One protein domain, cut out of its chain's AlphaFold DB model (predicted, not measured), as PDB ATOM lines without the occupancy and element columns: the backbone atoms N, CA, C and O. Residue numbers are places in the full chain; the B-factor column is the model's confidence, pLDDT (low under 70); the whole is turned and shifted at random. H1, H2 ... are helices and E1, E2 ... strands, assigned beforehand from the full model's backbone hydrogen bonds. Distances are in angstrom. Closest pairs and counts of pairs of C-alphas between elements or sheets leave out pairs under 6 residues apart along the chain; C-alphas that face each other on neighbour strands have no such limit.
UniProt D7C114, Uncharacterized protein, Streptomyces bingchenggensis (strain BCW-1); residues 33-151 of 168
ATOM      1  N   SER A  33      37.878 -43.749 -19.426       87.81
ATOM      2  CA  SER A  33      38.807 -42.684 -19.068       87.81
ATOM      3  C   SER A  33      38.116 -41.323 -19.188       87.81
ATOM      4  O   SER A  33      37.378 -41.052 -20.145       87.81
ATOM      5  N   ARG A  34      38.284 -40.490 -18.165       88.06
ATOM      6  CA  ARG A  34      37.684 -39.165 -18.024       88.06
ATOM      7  C   ARG A  34      38.791 -38.143 -17.854       88.06
ATOM      8  O   ARG A  34      39.556 -38.219 -16.903       88.06
ATOM      9  N   HIS A  35      38.810 -37.191 -18.773       87.38
ATOM     10  CA  HIS A  35      39.808 -36.138 -18.872       87.38
ATOM     11  C   HIS A  35      39.313 -34.877 -18.156       87.38
ATOM     12  O   HIS A  35      38.208 -34.400 -18.433       87.38
ATOM     13  N   VAL A  36      40.118 -34.346 -17.236       85.88
ATOM     14  CA  VAL A  36      39.871 -33.082 -16.530       85.88
ATOM     15  C   VAL A  36      40.965 -32.103 -16.926       85.88
ATOM     16  O   VAL A  36      42.064 -32.109 -16.372       85.88
ATOM     17  N   LYS A  37      40.642 -31.266 -17.914       84.56
ATOM     18  CA  LYS A  37      41.545 -30.264 -18.479       84.56
ATOM     19  C   LYS A  37      41.548 -29.003 -17.624       84.56
ATOM     20  O   LYS A  37      40.540 -28.303 -17.526       84.56
ATOM     21  N   VAL A  38      42.698 -28.711 -17.033       79.19
ATOM     22  CA  VAL A  38      42.953 -27.527 -16.216       79.19
ATOM     23  C   VAL A  38      43.848 -26.562 -16.989       79.19
ATOM     24  O   VAL A  38      44.897 -26.943 -17.506       79.19
ATOM     25  N   TYR A  39      43.444 -25.293 -17.040       78.19
ATOM     26  CA  TYR A  39      44.157 -24.225 -17.739       78.19
ATOM     27  C   TYR A  39      44.728 -23.237 -16.711       78.19
ATOM     28  O   TYR A  39      43.943 -22.543 -16.054       78.19
ATOM     29  N   PRO A  40      46.060 -23.134 -16.540       71.38
ATOM     30  CA  PRO A  40      46.640 -22.154 -15.629       71.38
ATOM     31  C   PRO A  40      46.256 -20.739 -16.088       71.38
ATOM     32  O   PRO A  40      46.395 -20.416 -17.267       71.38
ATOM     33  N   GLY A  41      45.745 -19.921 -15.162       66.00
ATOM     34  CA  GLY A  41      45.266 -18.556 -15.422       66.00
ATOM     35  C   GLY A  41      43.746 -18.398 -15.607       66.00
ATOM     36  O   GLY A  41      43.221 -17.329 -15.300       66.00
ATOM     37  N   ASP A  42      43.004 -19.446 -15.994       69.94
ATOM     38  CA  ASP A  42      41.584 -19.333 -16.409       69.94
ATOM     39  C   ASP A  42      40.631 -18.917 -15.265       69.94
ATOM     40  O   ASP A  42      39.527 -18.425 -15.499       69.94
ATOM     41  N   GLY A  43      41.074 -19.059 -14.010       63.41
ATOM     42  CA  GLY A  43      40.358 -18.611 -12.808       63.41
ATOM     43  C   GLY A  43      40.481 -17.114 -12.480       63.41
ATOM     44  O   GLY A  43      39.899 -16.667 -11.495       63.41
ATOM     45  N   ILE A  44      41.238 -16.332 -13.256       59.91
ATOM     46  CA  ILE A  44      41.536 -14.914 -12.985       59.91
ATOM     47  C   ILE A  44      41.077 -14.076 -14.190       59.91
ATOM     48  O   ILE A  44      41.375 -14.464 -15.311       59.91
ATOM     49  N   PRO A  45      40.361 -12.945 -14.026       55.09
ATOM     50  CA  PRO A  45      40.052 -12.044 -15.142       55.09
ATOM     51  C   PRO A  45      41.266 -11.189 -15.571       55.09
ATOM     52  O   PRO A  45      41.933 -10.638 -14.692       55.09
ATOM     53  N   PRO A  46      41.527 -10.985 -16.882       57.50
ATOM     54  CA  PRO A  46      40.960 -11.703 -18.029       57.50
ATOM     55  C   PRO A  46      41.388 -13.175 -18.013       57.50
ATOM     56  O   PRO A  46      42.524 -13.454 -17.647       57.50
ATOM     57  N   ARG A  47      40.507 -14.101 -18.426       64.31
ATOM     58  CA  ARG A  47      40.750 -15.558 -18.358       64.31
ATOM     59  C   ARG A  47      41.807 -16.027 -19.363       64.31
ATOM     60  O   ARG A  47      41.488 -16.597 -20.406       64.31
ATOM     61  N   TRP A  48      43.069 -15.751 -19.067       63.69
ATOM     62  CA  TRP A  48      44.201 -16.218 -19.855       63.69
ATOM     63  C   TRP A  48      44.402 -17.724 -19.669       63.69
ATOM     64  O   TRP A  48      44.194 -18.256 -18.580       63.69
ATOM     65  N   ARG A  49      44.834 -18.416 -20.726       68.56
ATOM     66  CA  ARG A  49      45.108 -19.861 -20.705       68.56
ATOM     67  C   ARG A  49      46.565 -20.107 -21.046       68.56
ATOM     68  O   ARG A  49      46.949 -20.084 -22.211       68.56
ATOM     69  N   TYR A  50      47.366 -20.325 -20.011       64.25
ATOM     70  CA  TYR A  50      48.826 -20.361 -20.094       64.25
ATOM     71  C   TYR A  50      49.419 -21.753 -20.396       64.25
ATOM     72  O   TYR A  50      50.613 -21.973 -20.228       64.25
ATOM     73  N   GLY A  51      48.588 -22.711 -20.803       69.88
ATOM     74  CA  GLY A  51      48.943 -24.116 -21.012       69.88
ATOM     75  C   GLY A  51      47.737 -25.017 -20.744       69.88
ATOM     76  O   GLY A  51      46.641 -24.511 -20.506       69.88
ATOM     77  N   GLU A  52      47.929 -26.335 -20.761       73.56
ATOM     78  CA  GLU A  52      46.911 -27.317 -20.371       73.56
ATOM     79  C   GLU A  52      47.547 -28.408 -19.491       73.56
ATOM     80  O   GLU A  52      48.681 -28.832 -19.711       73.56
ATOM     81  N   VAL A  53      46.816 -28.858 -18.474       76.94
ATOM     82  CA  VAL A  53      47.135 -30.041 -17.664       76.94
ATOM     83  C   VAL A  53      45.931 -30.968 -17.749       76.94
ATOM     84  O   VAL A  53      44.808 -30.502 -17.564       76.94
ATOM     85  N   ASP A  54      46.141 -32.246 -18.056       83.06
ATOM     86  CA  ASP A  54      45.060 -33.199 -18.301       83.06
ATOM     87  C   ASP A  54      45.115 -34.346 -17.287       83.06
ATOM     88  O   ASP A  54      46.033 -35.165 -17.255       83.06
ATOM     89  N   PHE A  55      44.129 -34.387 -16.397       83.69
ATOM     90  CA  PHE A  55      44.020 -35.438 -15.392       83.69
ATOM     91  C   PHE A  55      43.095 -36.541 -15.910       83.69
ATOM     92  O   PHE A  55      41.905 -36.299 -16.124       83.69
ATOM     93  N   ALA A  56      43.636 -37.745 -16.109       86.31
ATOM     94  CA  ALA A  56      42.939 -38.876 -16.715       86.31
ATOM     95  C   ALA A  56      42.542 -39.909 -15.647       86.31
ATOM     96  O   ALA A  56      43.393 -40.563 -15.047       86.31
ATOM     97  N   VAL A  57      41.239 -40.068 -15.408       84.75
ATOM     98  CA  VAL A  57      40.689 -41.000 -14.405       84.75
ATOM     99  C   VAL A  57      39.872 -42.089 -15.085       84.75
ATOM    100  O   VAL A  57      38.920 -41.788 -15.806       84.75
ATOM    101  N   ASN A  58      40.187 -43.354 -14.822       87.19
ATOM    102  CA  ASN A  58      39.398 -44.487 -15.294       87.19
ATOM    103  C   ASN A  58      38.182 -44.662 -14.375       87.19
ATOM    104  O   ASN A  58      38.218 -45.376 -13.378       87.19
ATOM    105  N   VAL A  59      37.086 -43.972 -14.699       84.75
ATOM    106  CA  VAL A  59      35.852 -44.029 -13.903       84.75
ATOM    107  C   VAL A  59      35.036 -45.248 -14.317       84.75
ATOM    108  O   VAL A  59      34.530 -45.286 -15.443       84.75
ATOM    109  N   CYS A  60      34.881 -46.203 -13.401       86.06
ATOM    110  CA  CYS A  60      34.216 -47.495 -13.582       86.06
ATOM    111  C   CYS A  60      32.809 -47.461 -12.948       86.06
ATOM    112  O   CYS A  60      32.649 -47.777 -11.772       86.06
ATOM    113  N   PRO A  61      31.751 -47.020 -13.664       79.25
ATOM    114  CA  PRO A  61      30.552 -46.479 -13.010       79.25
ATOM    115  C   PRO A  61      29.662 -47.551 -12.365       79.25
ATOM    116  O   PRO A  61      28.857 -47.240 -11.487       79.25
ATOM    117  N   LYS A  62      29.771 -48.802 -12.836       80.06
ATOM    118  CA  LYS A  62      29.048 -49.965 -12.297       80.06
ATOM    119  C   LYS A  62      29.778 -50.629 -11.132       80.06
ATOM    120  O   LYS A  62      29.122 -51.265 -10.308       80.06
ATOM    121  N   GLU A  63      31.087 -50.441 -11.055       82.88
ATOM    122  CA  GLU A  63      31.941 -50.844  -9.942       82.88
ATOM    123  C   GLU A  63      31.921 -49.762  -8.844       82.88
ATOM    124  O   GLU A  63      31.248 -48.733  -8.991       82.88
ATOM    125  N   ASP A  64      32.581 -50.016  -7.716       82.38
ATOM    126  CA  ASP A  64      32.624 -49.076  -6.593       82.38
ATOM    127  C   ASP A  64      33.580 -47.885  -6.833       82.38
ATOM    128  O   ASP A  64      34.461 -47.948  -7.690       82.38
ATOM    129  N   ALA A  65      33.388 -46.792  -6.085       82.62
ATOM    130  CA  ALA A  65      34.213 -45.588  -6.151       82.62
ATOM    131  C   ALA A  65      35.676 -45.814  -5.720       82.62
ATOM    132  O   ALA A  65      36.560 -45.158  -6.272       82.62
ATOM    133  N   ASP A  66      35.944 -46.747  -4.798       83.38
ATOM    134  CA  ASP A  66      37.310 -47.064  -4.344       83.38
ATOM    135  C   ASP A  66      38.168 -47.700  -5.454       83.38
ATOM    136  O   ASP A  66      39.394 -47.618  -5.421       83.38
ATOM    137  N   GLY A  67      37.531 -48.293  -6.471       76.81
ATOM    138  CA  GLY A  67      38.195 -48.927  -7.614       76.81
ATOM    139  C   GLY A  67      38.520 -47.998  -8.793       76.81
ATOM    140  O   GLY A  67      38.944 -48.487  -9.836       76.81
ATOM    141  N   TRP A  68      38.283 -46.684  -8.701       84.88
ATOM    142  CA  TRP A  68      38.473 -45.765  -9.837       84.88
ATOM    143  C   TRP A  68      39.934 -45.307  -9.973       84.88
ATOM    144  O   TRP A  68      40.364 -44.358  -9.313       84.88
ATOM    145  N   GLU A  69      40.684 -45.962 -10.865       78.62
ATOM    146  CA  GLU A  69      42.110 -45.693 -11.097       78.62
ATOM    147  C   GLU A  69      42.386 -44.254 -11.573       78.62
ATOM    148  O   GLU A  69      41.642 -43.670 -12.368       78.62
ATOM    149  N   THR A  70      43.523 -43.700 -11.150       73.88
ATOM    150  CA  THR A  70      43.950 -42.323 -11.442       73.88
ATOM    151  C   THR A  70      45.291 -42.260 -12.157       73.88
ATOM    152  O   THR A  70      46.258 -42.866 -11.700       73.88
ATOM    153  N   ASN A  71      45.389 -41.423 -13.190       72.88
ATOM    154  CA  ASN A  71      46.644 -41.018 -13.816       72.88
ATOM    155  C   ASN A  71      46.678 -39.488 -14.030       72.88
ATOM    156  O   ASN A  71      45.642 -38.821 -14.063       72.88
ATOM    157  N   ALA A  72      47.871 -38.912 -14.169       65.75
ATOM    158  CA  ALA A  72      48.079 -37.483 -14.382       65.75
ATOM    159  C   ALA A  72      49.053 -37.247 -15.539       65.75
ATOM    160  O   ALA A  72      50.164 -37.774 -15.521       65.75
ATOM    161  N   THR A  73      48.675 -36.414 -16.510       67.75
ATOM    162  CA  THR A  73      49.565 -36.002 -17.600       67.75
ATOM    163  C   THR A  73      49.642 -34.475 -17.702       67.75
ATOM    164  O   THR A  73      48.644 -33.759 -17.774       67.75
ATOM    165  N   ALA A  74      50.866 -33.947 -17.700       64.88
ATOM    166  CA  ALA A  74      51.144 -32.532 -17.943       64.88
ATOM    167  C   ALA A  74      51.571 -32.336 -19.403       64.88
ATOM    168  O   ALA A  74      52.419 -33.082 -19.891       64.88
ATOM    169  N   ALA A  75      51.025 -31.332 -20.096       63.28
ATOM    170  CA  ALA A  75      51.352 -31.071 -21.497       63.28
ATOM    171  C   ALA A  75      51.340 -29.563 -21.801       63.28
ATOM    172  O   ALA A  75      50.315 -28.993 -22.178       63.28
ATOM    173  N   SER A  76      52.494 -28.896 -21.665       61.38
ATOM    174  CA  SER A  76      52.589 -27.482 -22.055       61.38
ATOM    175  C   SER A  76      52.387 -27.354 -23.565       61.38
ATOM    176  O   SER A  76      53.096 -27.981 -24.354       61.38
ATOM    177  N   ASN A  77      51.394 -26.563 -23.971       61.09
ATOM    178  CA  ASN A  77      51.155 -26.269 -25.378       61.09
ATOM    179  C   ASN A  77      52.122 -25.171 -25.863       61.09
ATOM    180  O   ASN A  77      52.748 -24.472 -25.064       61.09
ATOM    181  N   LYS A  78      52.233 -24.992 -27.186       60.44
ATOM    182  CA  LYS A  78      53.150 -23.997 -27.774       60.44
ATOM    183  C   LYS A  78      52.905 -22.572 -27.257       60.44
ATOM    184  O   LYS A  78      53.859 -21.819 -27.120       60.44
ATOM    185  N   THR A  79      51.658 -22.227 -26.927       59.62
ATOM    186  CA  THR A  79      51.292 -20.927 -26.345       59.62
ATOM    187  C   THR A  79      51.885 -20.739 -24.948       59.62
ATOM    188  O   THR A  79      52.429 -19.679 -24.662       59.62
ATOM    189  N   GLY A  80      51.814 -21.762 -24.089       59.72
ATOM    190  CA  GLY A  80      52.414 -21.746 -22.753       59.72
ATOM    191  C   GLY A  80      53.934 -21.615 -22.803       59.72
ATOM    192  O   GLY A  80      54.506 -20.804 -22.081       59.72
ATOM    193  N   GLN A  81      54.579 -22.326 -23.733       62.75
ATOM    194  CA  GLN A  81      56.015 -22.188 -23.990       62.75
ATOM    195  C   GLN A  81      56.380 -20.765 -24.450       62.75
ATOM    196  O   GLN A  81      57.276 -20.151 -23.874       62.75
ATOM    197  N   SER A  82      55.668 -20.203 -25.437       58.62
ATOM    198  CA  SER A  82      56.013 -18.898 -26.025       58.62
ATOM    199  C   SER A  82      55.899 -17.719 -25.055       58.62
ATOM    200  O   SER A  82      56.594 -16.725 -25.229       58.62
ATOM    201  N   ILE A  83      55.034 -17.819 -24.042       60.34
ATOM    202  CA  ILE A  83      54.834 -16.771 -23.024       60.34
ATOM    203  C   ILE A  83      55.645 -16.995 -21.737       60.34
ATOM    204  O   ILE A  83      55.517 -16.196 -20.811       60.34
ATOM    205  N   GLY A  84      56.461 -18.054 -21.675       60.56
ATOM    206  CA  GLY A  84      57.414 -18.286 -20.588       60.56
ATOM    207  C   GLY A  84      57.037 -19.327 -19.527       60.56
ATOM    208  O   GLY A  84      57.594 -19.278 -18.435       60.56
ATOM    209  N   TYR A  85      56.135 -20.279 -19.797       67.75
ATOM    210  CA  TYR A  85      55.759 -21.303 -18.808       67.75
ATOM    211  C   TYR A  85      56.219 -22.719 -19.138       67.75
ATOM    212  O   TYR A  85      55.845 -23.326 -20.151       67.75
ATOM    213  N   LYS A  86      56.949 -23.295 -18.179       74.25
ATOM    214  CA  LYS A  86      57.318 -24.711 -18.152       74.25
ATOM    215  C   LYS A  86      56.459 -25.446 -17.125       74.25
ATOM    216  O   LYS A  86      56.478 -25.112 -15.943       74.25
ATOM    217  N   LEU A  87      55.712 -26.450 -17.580       76.31
ATOM    218  CA  LEU A  87      55.101 -27.450 -16.703       76.31
ATOM    219  C   LEU A  87      56.145 -28.531 -16.420       76.31
ATOM    220  O   LEU A  87      56.670 -29.116 -17.365       76.31
ATOM    221  N   GLU A  88      56.444 -28.791 -15.149       75.12
ATOM    222  CA  GLU A  88      57.464 -29.784 -14.766       75.12
ATOM    223  C   GLU A  88      56.869 -31.126 -14.347       75.12
ATOM    224  O   GLU A  88      57.418 -32.181 -14.650       75.12
ATOM    225  N   SER A  89      55.741 -31.093 -13.642       77.19
ATOM    226  CA  SER A  89      55.062 -32.290 -13.155       77.19
ATOM    227  C   SER A  89      53.569 -32.041 -12.991       77.19
ATOM    228  O   SER A  89      53.141 -30.915 -12.730       77.19
ATOM    229  N   ALA A  90      52.792 -33.116 -13.108       83.50
ATOM    230  CA  ALA A  90      51.437 -33.204 -12.588       83.50
ATOM    231  C   ALA A  90      51.313 -34.480 -11.748       83.50
ATOM    232  O   ALA A  90      51.904 -35.510 -12.068       83.50
ATOM    233  N   ASN A  91      50.541 -34.408 -10.673       86.25
ATOM    234  CA  ASN A  91      50.208 -35.523  -9.800       86.25
ATOM    235  C   ASN A  91      48.708 -35.476  -9.495       86.25
ATOM    236  O   ASN A  91      48.150 -34.399  -9.275       86.25
ATOM    237  N   LEU A  92      48.062 -36.640  -9.482       87.19
ATOM    238  CA  LEU A  92      46.654 -36.784  -9.141       87.19
ATOM    239  C   LEU A  92      46.527 -37.700  -7.932       87.19
ATOM    240  O   LEU A  92      47.025 -38.824  -7.946       87.19
ATOM    241  N   ARG A  93      45.834 -37.219  -6.902       89.00
ATOM    242  CA  ARG A  93      45.596 -37.955  -5.661       89.00
ATOM    243  C   ARG A  93      44.101 -38.084  -5.388       89.00
ATOM    244  O   ARG A  93      43.374 -37.095  -5.454       89.00
ATOM    245  N   VAL A  94      43.667 -39.279  -4.988       89.62
ATOM    246  CA  VAL A  94      42.353 -39.497  -4.366       89.62
ATOM    247  C   VAL A  94      42.344 -38.857  -2.972       89.62
ATOM    248  O   VAL A  94      43.243 -39.096  -2.160       89.62
ATOM    249  N   LEU A  95      41.345 -38.019  -2.697       90.00
ATOM    250  CA  LEU A  95      41.119 -37.408  -1.382       90.00
ATOM    251  C   LEU A  95      40.152 -38.231  -0.529       90.00
ATOM    252  O   LEU A  95      40.310 -38.296   0.686       90.00
ATOM    253  N   GLY A  96      39.162 -38.847  -1.173       89.69
ATOM    254  CA  GLY A  96      38.131 -39.645  -0.526       89.69
ATOM    255  C   GLY A  96      37.002 -40.007  -1.485       89.69
ATOM    256  O   GLY A  96      36.830 -39.386  -2.540       89.69
ATOM    257  N   THR A  97      36.233 -41.011  -1.101       92.38
ATOM    258  CA  THR A  97      35.216 -41.697  -1.904       92.38
ATOM    259  C   THR A  97      33.900 -41.785  -1.130       92.38
ATOM    260  O   THR A  97      33.825 -41.428   0.048       92.38
ATOM    261  N   GLY A  98      32.827 -42.203  -1.797       89.62
ATOM    262  CA  GLY A  98      31.531 -42.386  -1.160       89.62
ATOM    263  C   GLY A  98      30.501 -43.067  -2.052       89.62
ATOM    264  O   GLY A  98      30.517 -42.964  -3.282       89.62
ATOM    265  N   GLU A  99      29.548 -43.734  -1.408       91.75
ATOM    266  CA  GLU A  99      28.379 -44.315  -2.054       91.75
ATOM    267  C   GLU A  99      27.110 -43.961  -1.262       91.75
ATOM    268  O   GLU A  99      27.091 -43.947  -0.033       91.75
ATOM    269  N   ASN A 100      26.014 -43.694  -1.974       89.69
ATOM    270  CA  ASN A 100      24.672 -43.655  -1.403       89.69
ATOM    271  C   ASN A 100      23.682 -44.483  -2.253       89.69
ATOM    272  O   ASN A 100      24.060 -45.220  -3.170       89.69
ATOM    273  N   LYS A 101      22.380 -44.385  -1.949       89.94
ATOM    274  CA  LYS A 101      21.318 -45.154  -2.628       89.94
ATOM    275  C   LYS A 101      21.185 -44.862  -4.133       89.94
ATOM    276  O   LYS A 101      20.628 -45.691  -4.844       89.94
ATOM    277  N   GLN A 102      21.667 -43.715  -4.615       90.75
ATOM    278  CA  GLN A 102      21.504 -43.240  -5.997       90.75
ATOM    279  C   GLN A 102      22.837 -43.018  -6.723       90.75
ATOM    280  O   GLN A 102      22.935 -43.318  -7.911       90.75
ATOM    281  N   THR A 103      23.871 -42.528  -6.030       92.31
ATOM    282  CA  THR A 103      25.151 -42.137  -6.645       92.31
ATOM    283  C   THR A 103      26.365 -42.728  -5.940       92.31
ATOM    284  O   THR A 103      26.365 -42.887  -4.720       92.31
ATOM    285  N   ARG A 104      27.427 -42.947  -6.716       91.69
ATOM    286  CA  ARG A 104      28.817 -43.076  -6.257       91.69
ATOM    287  C   ARG A 104      29.558 -41.777  -6.519       91.69
ATOM    288  O   ARG A 104      29.265 -41.112  -7.515       91.69
ATOM    289  N   ASN A 105      30.525 -41.429  -5.686       92.00
ATOM    290  CA  ASN A 105      31.420 -40.314  -5.946       92.00
ATOM    291  C   ASN A 105      32.848 -40.593  -5.483       92.00
ATOM    292  O   ASN A 105      33.075 -41.225  -4.459       92.00
ATOM    293  N   ALA A 106      33.803 -40.041  -6.220       91.06
ATOM    294  CA  ALA A 106      35.199 -39.973  -5.822       91.06
ATOM    295  C   ALA A 106      35.683 -38.529  -5.970       91.06
ATOM    296  O   ALA A 106      35.307 -37.824  -6.914       91.06
ATOM    297  N   THR A 107      36.476 -38.081  -5.003       91.12
ATOM    298  CA  THR A 107      37.011 -36.721  -4.911       91.12
ATOM    299  C   THR A 107      38.523 -36.760  -5.047       91.12
ATOM    300  O   THR A 107      39.191 -37.642  -4.502       91.12
ATOM    301  N   TYR A 108      39.063 -35.803  -5.793       89.75
ATOM    302  CA  TYR A 108      40.451 -35.805  -6.224       89.75
ATOM    303  C   TYR A 108      41.078 -34.423  -6.069       89.75
ATOM    304  O   TYR A 108      40.412 -33.394  -6.213       89.75
ATOM    305  N   MET A 109      42.384 -34.424  -5.829       91.00
ATOM    306  CA  MET A 109      43.248 -33.262  -5.947       91.00
ATOM    307  C   MET A 109      44.186 -33.484  -7.126       91.00
ATOM    308  O   MET A 109      45.107 -34.301  -7.048       91.00
ATOM    309  N   GLY A 110      43.951 -32.753  -8.211       88.69
ATOM    310  CA  GLY A 110      44.983 -32.530  -9.214       88.69
ATOM    311  C   GLY A 110      45.978 -31.511  -8.668       88.69
ATOM    312  O   GLY A 110      45.577 -30.506  -8.086       88.69
ATOM    313  N   SER A 111      47.269 -31.756  -8.842       88.81
ATOM    314  CA  SER A 111      48.331 -30.815  -8.484       88.81
ATOM    315  C   SER A 111      49.394 -30.778  -9.575       88.81
ATOM    316  O   SER A 111      49.620 -31.782 -10.249       88.81
ATOM    317  N   PHE A 112      50.016 -29.625  -9.797       85.38
ATOM    318  CA  PHE A 112      51.059 -29.457 -10.808       85.38
ATOM    319  C   PHE A 112      51.991 -28.292 -10.474       85.38
ATOM    320  O   PHE A 112      51.657 -27.421  -9.667       85.38
ATOM    321  N   VAL A 113      53.168 -28.282 -11.098       83.25
ATOM    322  CA  VAL A 113      54.177 -27.226 -10.930       83.25
ATOM    323  C   VAL A 113      54.355 -26.466 -12.240       83.25
ATOM    324  O   VAL A 113      54.636 -27.071 -13.277       83.25
ATOM    325  N   VAL A 114      54.190 -25.143 -12.172       79.88
ATOM    326  CA  VAL A 114      54.472 -24.187 -13.252       79.88
ATOM    327  C   VAL A 114      55.691 -23.358 -12.860       79.88
ATOM    328  O   VAL A 114      55.674 -22.719 -11.808       79.88
ATOM    329  N   ASN A 115      56.710 -23.310 -13.711       78.62
ATOM    330  CA  ASN A 115      57.809 -22.356 -13.582       78.62
ATOM    331  C   ASN A 115      57.628 -21.202 -14.575       78.62
ATOM    332  O   ASN A 115      57.319 -21.425 -15.746       78.62
ATOM    333  N   ASP A 116      57.804 -19.987 -14.061       76.19
ATOM    334  CA  ASP A 116      57.735 -18.690 -14.740       76.19
ATOM    335  C   ASP A 116      59.159 -18.321 -15.202       76.19
ATOM    336  O   ASP A 116      60.023 -18.054 -14.366       76.19
ATOM    337  N   CYS A 117      59.447 -18.415 -16.505       69.25
ATOM    338  CA  CYS A 117      60.798 -18.405 -17.085       69.25
ATOM    339  C   CYS A 117      60.866 -17.551 -18.362       69.25
ATOM    340  O   CYS A 117      59.949 -17.565 -19.176       69.25
ATOM    341  N   ALA A 118      61.986 -16.864 -18.615       63.66
ATOM    342  CA  ALA A 118      62.137 -16.069 -19.837       63.66
ATOM    343  C   ALA A 118      62.119 -16.966 -21.108       63.66
ATOM    344  O   ALA A 118      63.025 -17.791 -21.277       63.66
ATOM    345  N   PRO A 119      61.157 -16.799 -22.045       57.31
ATOM    346  CA  PRO A 119      60.884 -17.774 -23.115       57.31
ATOM    347  C   PRO A 119      61.984 -17.911 -24.178       57.31
ATOM    348  O   PRO A 119      61.935 -18.832 -24.987       57.31
ATOM    349  N   LEU A 120      62.971 -17.008 -24.196       55.62
ATOM    350  CA  LEU A 120      64.096 -17.019 -25.142       55.62
ATOM    351  C   LEU A 120      65.414 -17.535 -24.540       55.62
ATOM    352  O   LEU A 120      66.401 -17.640 -25.260       55.62
ATOM    353  N   ILE A 121      65.453 -17.810 -23.231       56.06
ATOM    354  CA  ILE A 121      66.686 -18.177 -22.507       56.06
ATOM    355  C   ILE A 121      66.496 -19.473 -21.688       56.06
ATOM    356  O   ILE A 121      67.472 -20.082 -21.262       56.06
ATOM    357  N   GLU A 122      65.247 -19.909 -21.460       56.03
ATOM    358  CA  GLU A 122      64.806 -20.973 -20.529       56.03
ATOM    359  C   GLU A 122      65.188 -20.768 -19.049       56.03
ATOM    360  O   GLU A 122      64.502 -21.280 -18.167       56.03
ATOM    361  N   TRP A 123      66.235 -19.992 -18.765       56.47
ATOM    362  CA  TRP A 123      66.789 -19.721 -17.444       56.47
ATOM    363  C   TRP A 123      67.169 -18.237 -17.272       56.47
ATOM    364  O   TRP A 123      67.508 -17.571 -18.250       56.47
ATOM    365  N   PRO A 124      67.188 -17.717 -16.031       60.66
ATOM    366  CA  PRO A 124      66.624 -18.334 -14.834       60.66
ATOM    367  C   PRO A 124      65.090 -18.275 -14.856       60.66
ATOM    368  O   PRO A 124      64.500 -17.300 -15.326       60.66
ATOM    369  N   CYS A 125      64.438 -19.293 -14.298       66.69
ATOM    370  CA  CYS A 125      63.028 -19.180 -13.943       66.69
ATOM    371  C   CYS A 125      62.899 -18.262 -12.718       66.69
ATOM    372  O   CYS A 125      63.542 -18.487 -11.694       66.69
ATOM    373  N   ALA A 126      62.102 -17.203 -12.837       67.88
ATOM    374  CA  ALA A 126      61.942 -16.169 -11.824       67.88
ATOM    375  C   ALA A 126      61.101 -16.639 -10.627       67.88
ATOM    376  O   ALA A 126      61.330 -16.183  -9.505       67.88
ATOM    377  N   LYS A 127      60.111 -17.516 -10.855       75.12
ATOM    378  CA  LYS A 127      59.209 -18.045  -9.818       75.12
ATOM    379  C   LYS A 127      58.760 -19.472 -10.123       75.12
ATOM    380  O   LYS A 127      58.501 -19.821 -11.271       75.12
ATOM    381  N   THR A 128      58.575 -20.249  -9.060       80.31
ATOM    382  CA  THR A 128      57.923 -21.562  -9.085       80.31
ATOM    383  C   THR A 128      56.552 -21.456  -8.430       80.31
ATOM    384  O   THR A 128      56.426 -20.989  -7.297       80.31
ATOM    385  N   HIS A 129      55.521 -21.915  -9.131       79.88
ATOM    386  CA  HIS A 129      54.139 -21.927  -8.678       79.88
ATOM    387  C   HIS A 129      53.622 -23.367  -8.613       79.88
ATOM    388  O   HIS A 129      53.363 -23.998  -9.638       79.88
ATOM    389  N   LYS A 130      53.429 -23.880  -7.393       84.69
ATOM    390  CA  LYS A 130      52.620 -25.083  -7.170       84.69
ATOM    391  C   LYS A 130      51.144 -24.697  -7.258       84.69
ATOM    392  O   LYS A 130      50.715 -23.766  -6.581       84.69
ATOM    393  N   VAL A 131      50.385 -25.430  -8.063       82.88
ATOM    394  CA  VAL A 131      48.943 -25.250  -8.255       82.88
ATOM    395  C   VAL A 131      48.233 -26.532  -7.842       82.88
ATOM    396  O   VAL A 131      48.694 -27.628  -8.153       82.88
ATOM    397  N   GLU A 132      47.108 -26.399  -7.150       88.19
ATOM    398  CA  GLU A 132      46.242 -27.494  -6.713       88.19
ATOM    399  C   GLU A 132      44.798 -27.185  -7.122       88.19
ATOM    400  O   GLU A 132      44.391 -26.022  -7.151       88.19
ATOM    401  N   VAL A 133      44.040 -28.216  -7.499       86.38
ATOM    402  CA  VAL A 133      42.659 -28.118  -7.992       86.38
ATOM    403  C   VAL A 133      41.846 -29.297  -7.468       86.38
ATOM    404  O   VAL A 133      42.108 -30.450  -7.823       86.38
ATOM    405  N   GLY A 134      40.829 -29.006  -6.656       88.94
ATOM    406  CA  GLY A 134      39.821 -29.980  -6.252       88.94
ATOM    407  C   GLY A 134      38.777 -30.220  -7.345       88.94
ATOM    408  O   GLY A 134      38.186 -29.275  -7.876       88.94
ATOM    409  N   PHE A 135      38.510 -31.488  -7.651       89.12
ATOM    410  CA  PHE A 135      37.386 -31.900  -8.494       89.12
ATOM    411  C   PHE A 135      36.812 -33.250  -8.050       89.12
ATOM    412  O   PHE A 135      37.444 -34.012  -7.317       89.12
ATOM    413  N   ALA A 136      35.594 -33.555  -8.489       91.25
ATOM    414  CA  ALA A 136      34.900 -34.793  -8.157       91.25
ATOM    415  C   ALA A 136      34.227 -35.416  -9.381       91.25
ATOM    416  O   ALA A 136      33.620 -34.720 -10.199       91.25
ATOM    417  N   PHE A 137      34.263 -36.744  -9.461       91.75
ATOM    418  CA  PHE A 137      33.407 -37.511 -10.359       91.75
ATOM    419  C   PHE A 137      32.226 -38.078  -9.573       91.75
ATOM    420  O   PHE A 137      32.400 -38.620  -8.485       91.75
ATOM    421  N   ILE A 138      31.021 -37.954 -10.129       92.75
ATOM    422  CA  ILE A 138      29.781 -38.494  -9.563       92.75
ATOM    423  C   ILE A 138      29.142 -39.404 -10.610       92.75
ATOM    424  O   ILE A 138      28.813 -38.939 -11.703       92.75
ATOM    425  N   ALA A 139      28.955 -40.680 -10.284       92.31
ATOM    426  CA  ALA A 139      28.312 -41.674 -11.133       92.31
ATOM    427  C   ALA A 139      26.905 -42.006 -10.616       92.31
ATOM    428  O   ALA A 139      26.733 -42.380  -9.456       92.31
ATOM    429  N   ASP A 140      25.897 -41.899 -11.480       92.12
ATOM    430  CA  ASP A 140      24.543 -42.391 -11.208       92.12
ATOM    431  C   ASP A 140      24.501 -43.927 -11.312       92.12
ATOM    432  O   ASP A 140      24.814 -44.497 -12.360       92.12
ATOM    433  N   LYS A 141      24.087 -44.603 -10.234       88.06
ATOM    434  CA  LYS A 141      24.155 -46.071 -10.106       88.06
ATOM    435  C   LYS A 141      23.149 -46.807 -11.002       88.06
ATOM    436  O   LYS A 141      23.339 -47.986 -11.282       88.06
ATOM    437  N   LYS A 142      22.083 -46.134 -11.461       87.88
ATOM    438  CA  LYS A 142      21.028 -46.731 -12.302       87.88
ATOM    439  C   LYS A 142      21.361 -46.677 -13.796       87.88
ATOM    440  O   LYS A 142      20.969 -47.567 -14.546       87.88
ATOM    441  N   THR A 143      22.052 -45.630 -14.239       89.44
ATOM    442  CA  THR A 143      22.312 -45.334 -15.658       89.44
ATOM    443  C   THR A 143      23.793 -45.363 -16.035       89.44
ATOM    444  O   THR A 143      24.114 -45.315 -17.222       89.44
ATOM    445  N   GLY A 144      24.707 -45.407 -15.060       85.56
ATOM    446  CA  GLY A 144      26.153 -45.317 -15.281       85.56
ATOM    447  C   GLY A 144      26.620 -43.955 -15.811       85.56
ATOM    448  O   GLY A 144      27.754 -43.828 -16.279       85.56
ATOM    449  N   LYS A 145      25.759 -42.926 -15.786       90.25
ATOM    450  CA  LYS A 145      26.114 -41.571 -16.225       90.25
ATOM    451  C   LYS A 145      27.063 -40.933 -15.216       90.25
ATOM    452  O   LYS A 145      26.719 -40.783 -14.048       90.25
ATOM    453  N   VAL A 146      28.236 -40.525 -15.694       90.00
ATOM    454  CA  VAL A 146      29.263 -39.826 -14.907       90.00
ATOM    455  C   VAL A 146      29.183 -38.325 -15.176       90.00
ATOM    456  O   VAL A 146      29.183 -37.911 -16.337       90.00
ATOM    457  N   ARG A 147      29.170 -37.520 -14.112       91.44
ATOM    458  CA  ARG A 147      29.297 -36.059 -14.136       91.44
ATOM    459  C   ARG A 147      30.591 -35.641 -13.435       91.44
ATOM    460  O   ARG A 147      30.862 -36.105 -12.333       91.44
ATOM    461  N   LEU A 148      31.339 -34.738 -14.062       89.75
ATOM    462  CA  LEU A 148      32.435 -33.995 -13.438       89.75
ATOM    463  C   LEU A 148      31.876 -32.780 -12.684       89.75
ATOM    464  O   LEU A 148      30.977 -32.104 -13.186       89.75
ATOM    465  N   VAL A 149      32.426 -32.491 -11.508       89.06
ATOM    466  CA  VAL A 149      32.183 -31.272 -10.730       89.06
ATOM    467  C   VAL A 149      33.539 -30.654 -10.384       89.06
ATOM    468  O   VAL A 149      34.416 -31.352  -9.882       89.06
ATOM    469  N   TYR A 150      33.712 -29.363 -10.665       82.06
ATOM    470  CA  TYR A 150      34.878 -28.582 -10.237       82.06
ATOM    471  C   TYR A 150      34.599 -27.920  -8.885       82.06
ATOM    472  O   TYR A 150      33.468 -27.499  -8.631       82.06
ATOM    473  N   GLY A 151      35.628 -27.800  -8.045       67.75
ATOM    474  CA  GLY A 151      35.475 -27.422  -6.640       67.75
ATOM    475  C   GLY A 151      35.135 -28.628  -5.758       67.75
ATOM    476  O   GLY A 151      34.648 -29.658  -6.226       67.75
TER     477      GLY A 151
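AT A GLANCE: This is residues 33 to 151 of the 168 residues of an uncharacterized protein of Streptomyces bingchenggensis (strain BCW-1) (UniProt D7C114). A long, twisted sheet of E4, E5, E6 and E7 is partly covered on one face by a smaller sheet of E1, E2 and E3, making an elongated sandwich of two sheets face to face. The printed part has 119 residues, mostly strand, in the order E1 E2 E3 H1 E4 E5 E6 E7; both sheets are antiparallel in that order. It is only just loose, close to compact, with a radius of gyration of the C-alphas of 16.5 A, and a rod spanning 55 by 26 by 19 A.

IN THESE COORDINATES: E1, residues 33 to 38, begins at C-alpha 33 (38.807, -42.684, -19.068). E2 is residues 52 to 59, E3 70 to 75 and H1 78 to 82. E4, 85 to 99, spans 39.5 A and bends by 63 degrees at residue 88. E5, 103 to 117, spans 44.1 A; E6, 125 to 140, 45.0 A. E7, 146 to 150, ends at C-alpha 150 (34.878, -28.582, -10.237).

HOW THE PARTS SIT: E1 E2 E3 and E4 E5 E6 E7 are meanders, each strand the antiparallel neighbour of the one before. Within hydrogen-bond range are N 34 and O 57 of E1 and E2, 2.8 A; N 54 and O 73 of E2 and E3, 2.9 A; N 91 and O 111 of E4 and E5, 2.8 A; N 104 and O 139 of E5 and E6, 2.9 A; N 136 and O 149 of E6 and E7, 2.9 A. Between the sheets, the closest C-alphas of E3 and E4 are Ala 74 and Ala 90, 5.4 A. H1, its one O i to N i+4 pair within range, only grazes the larger sheet.

THE WHOLE: The printed part has no cut. E1 to E2 is a long link. Confidence is under 70 at residues 41 to 51, 72 to 85, 117 to 126 and 151.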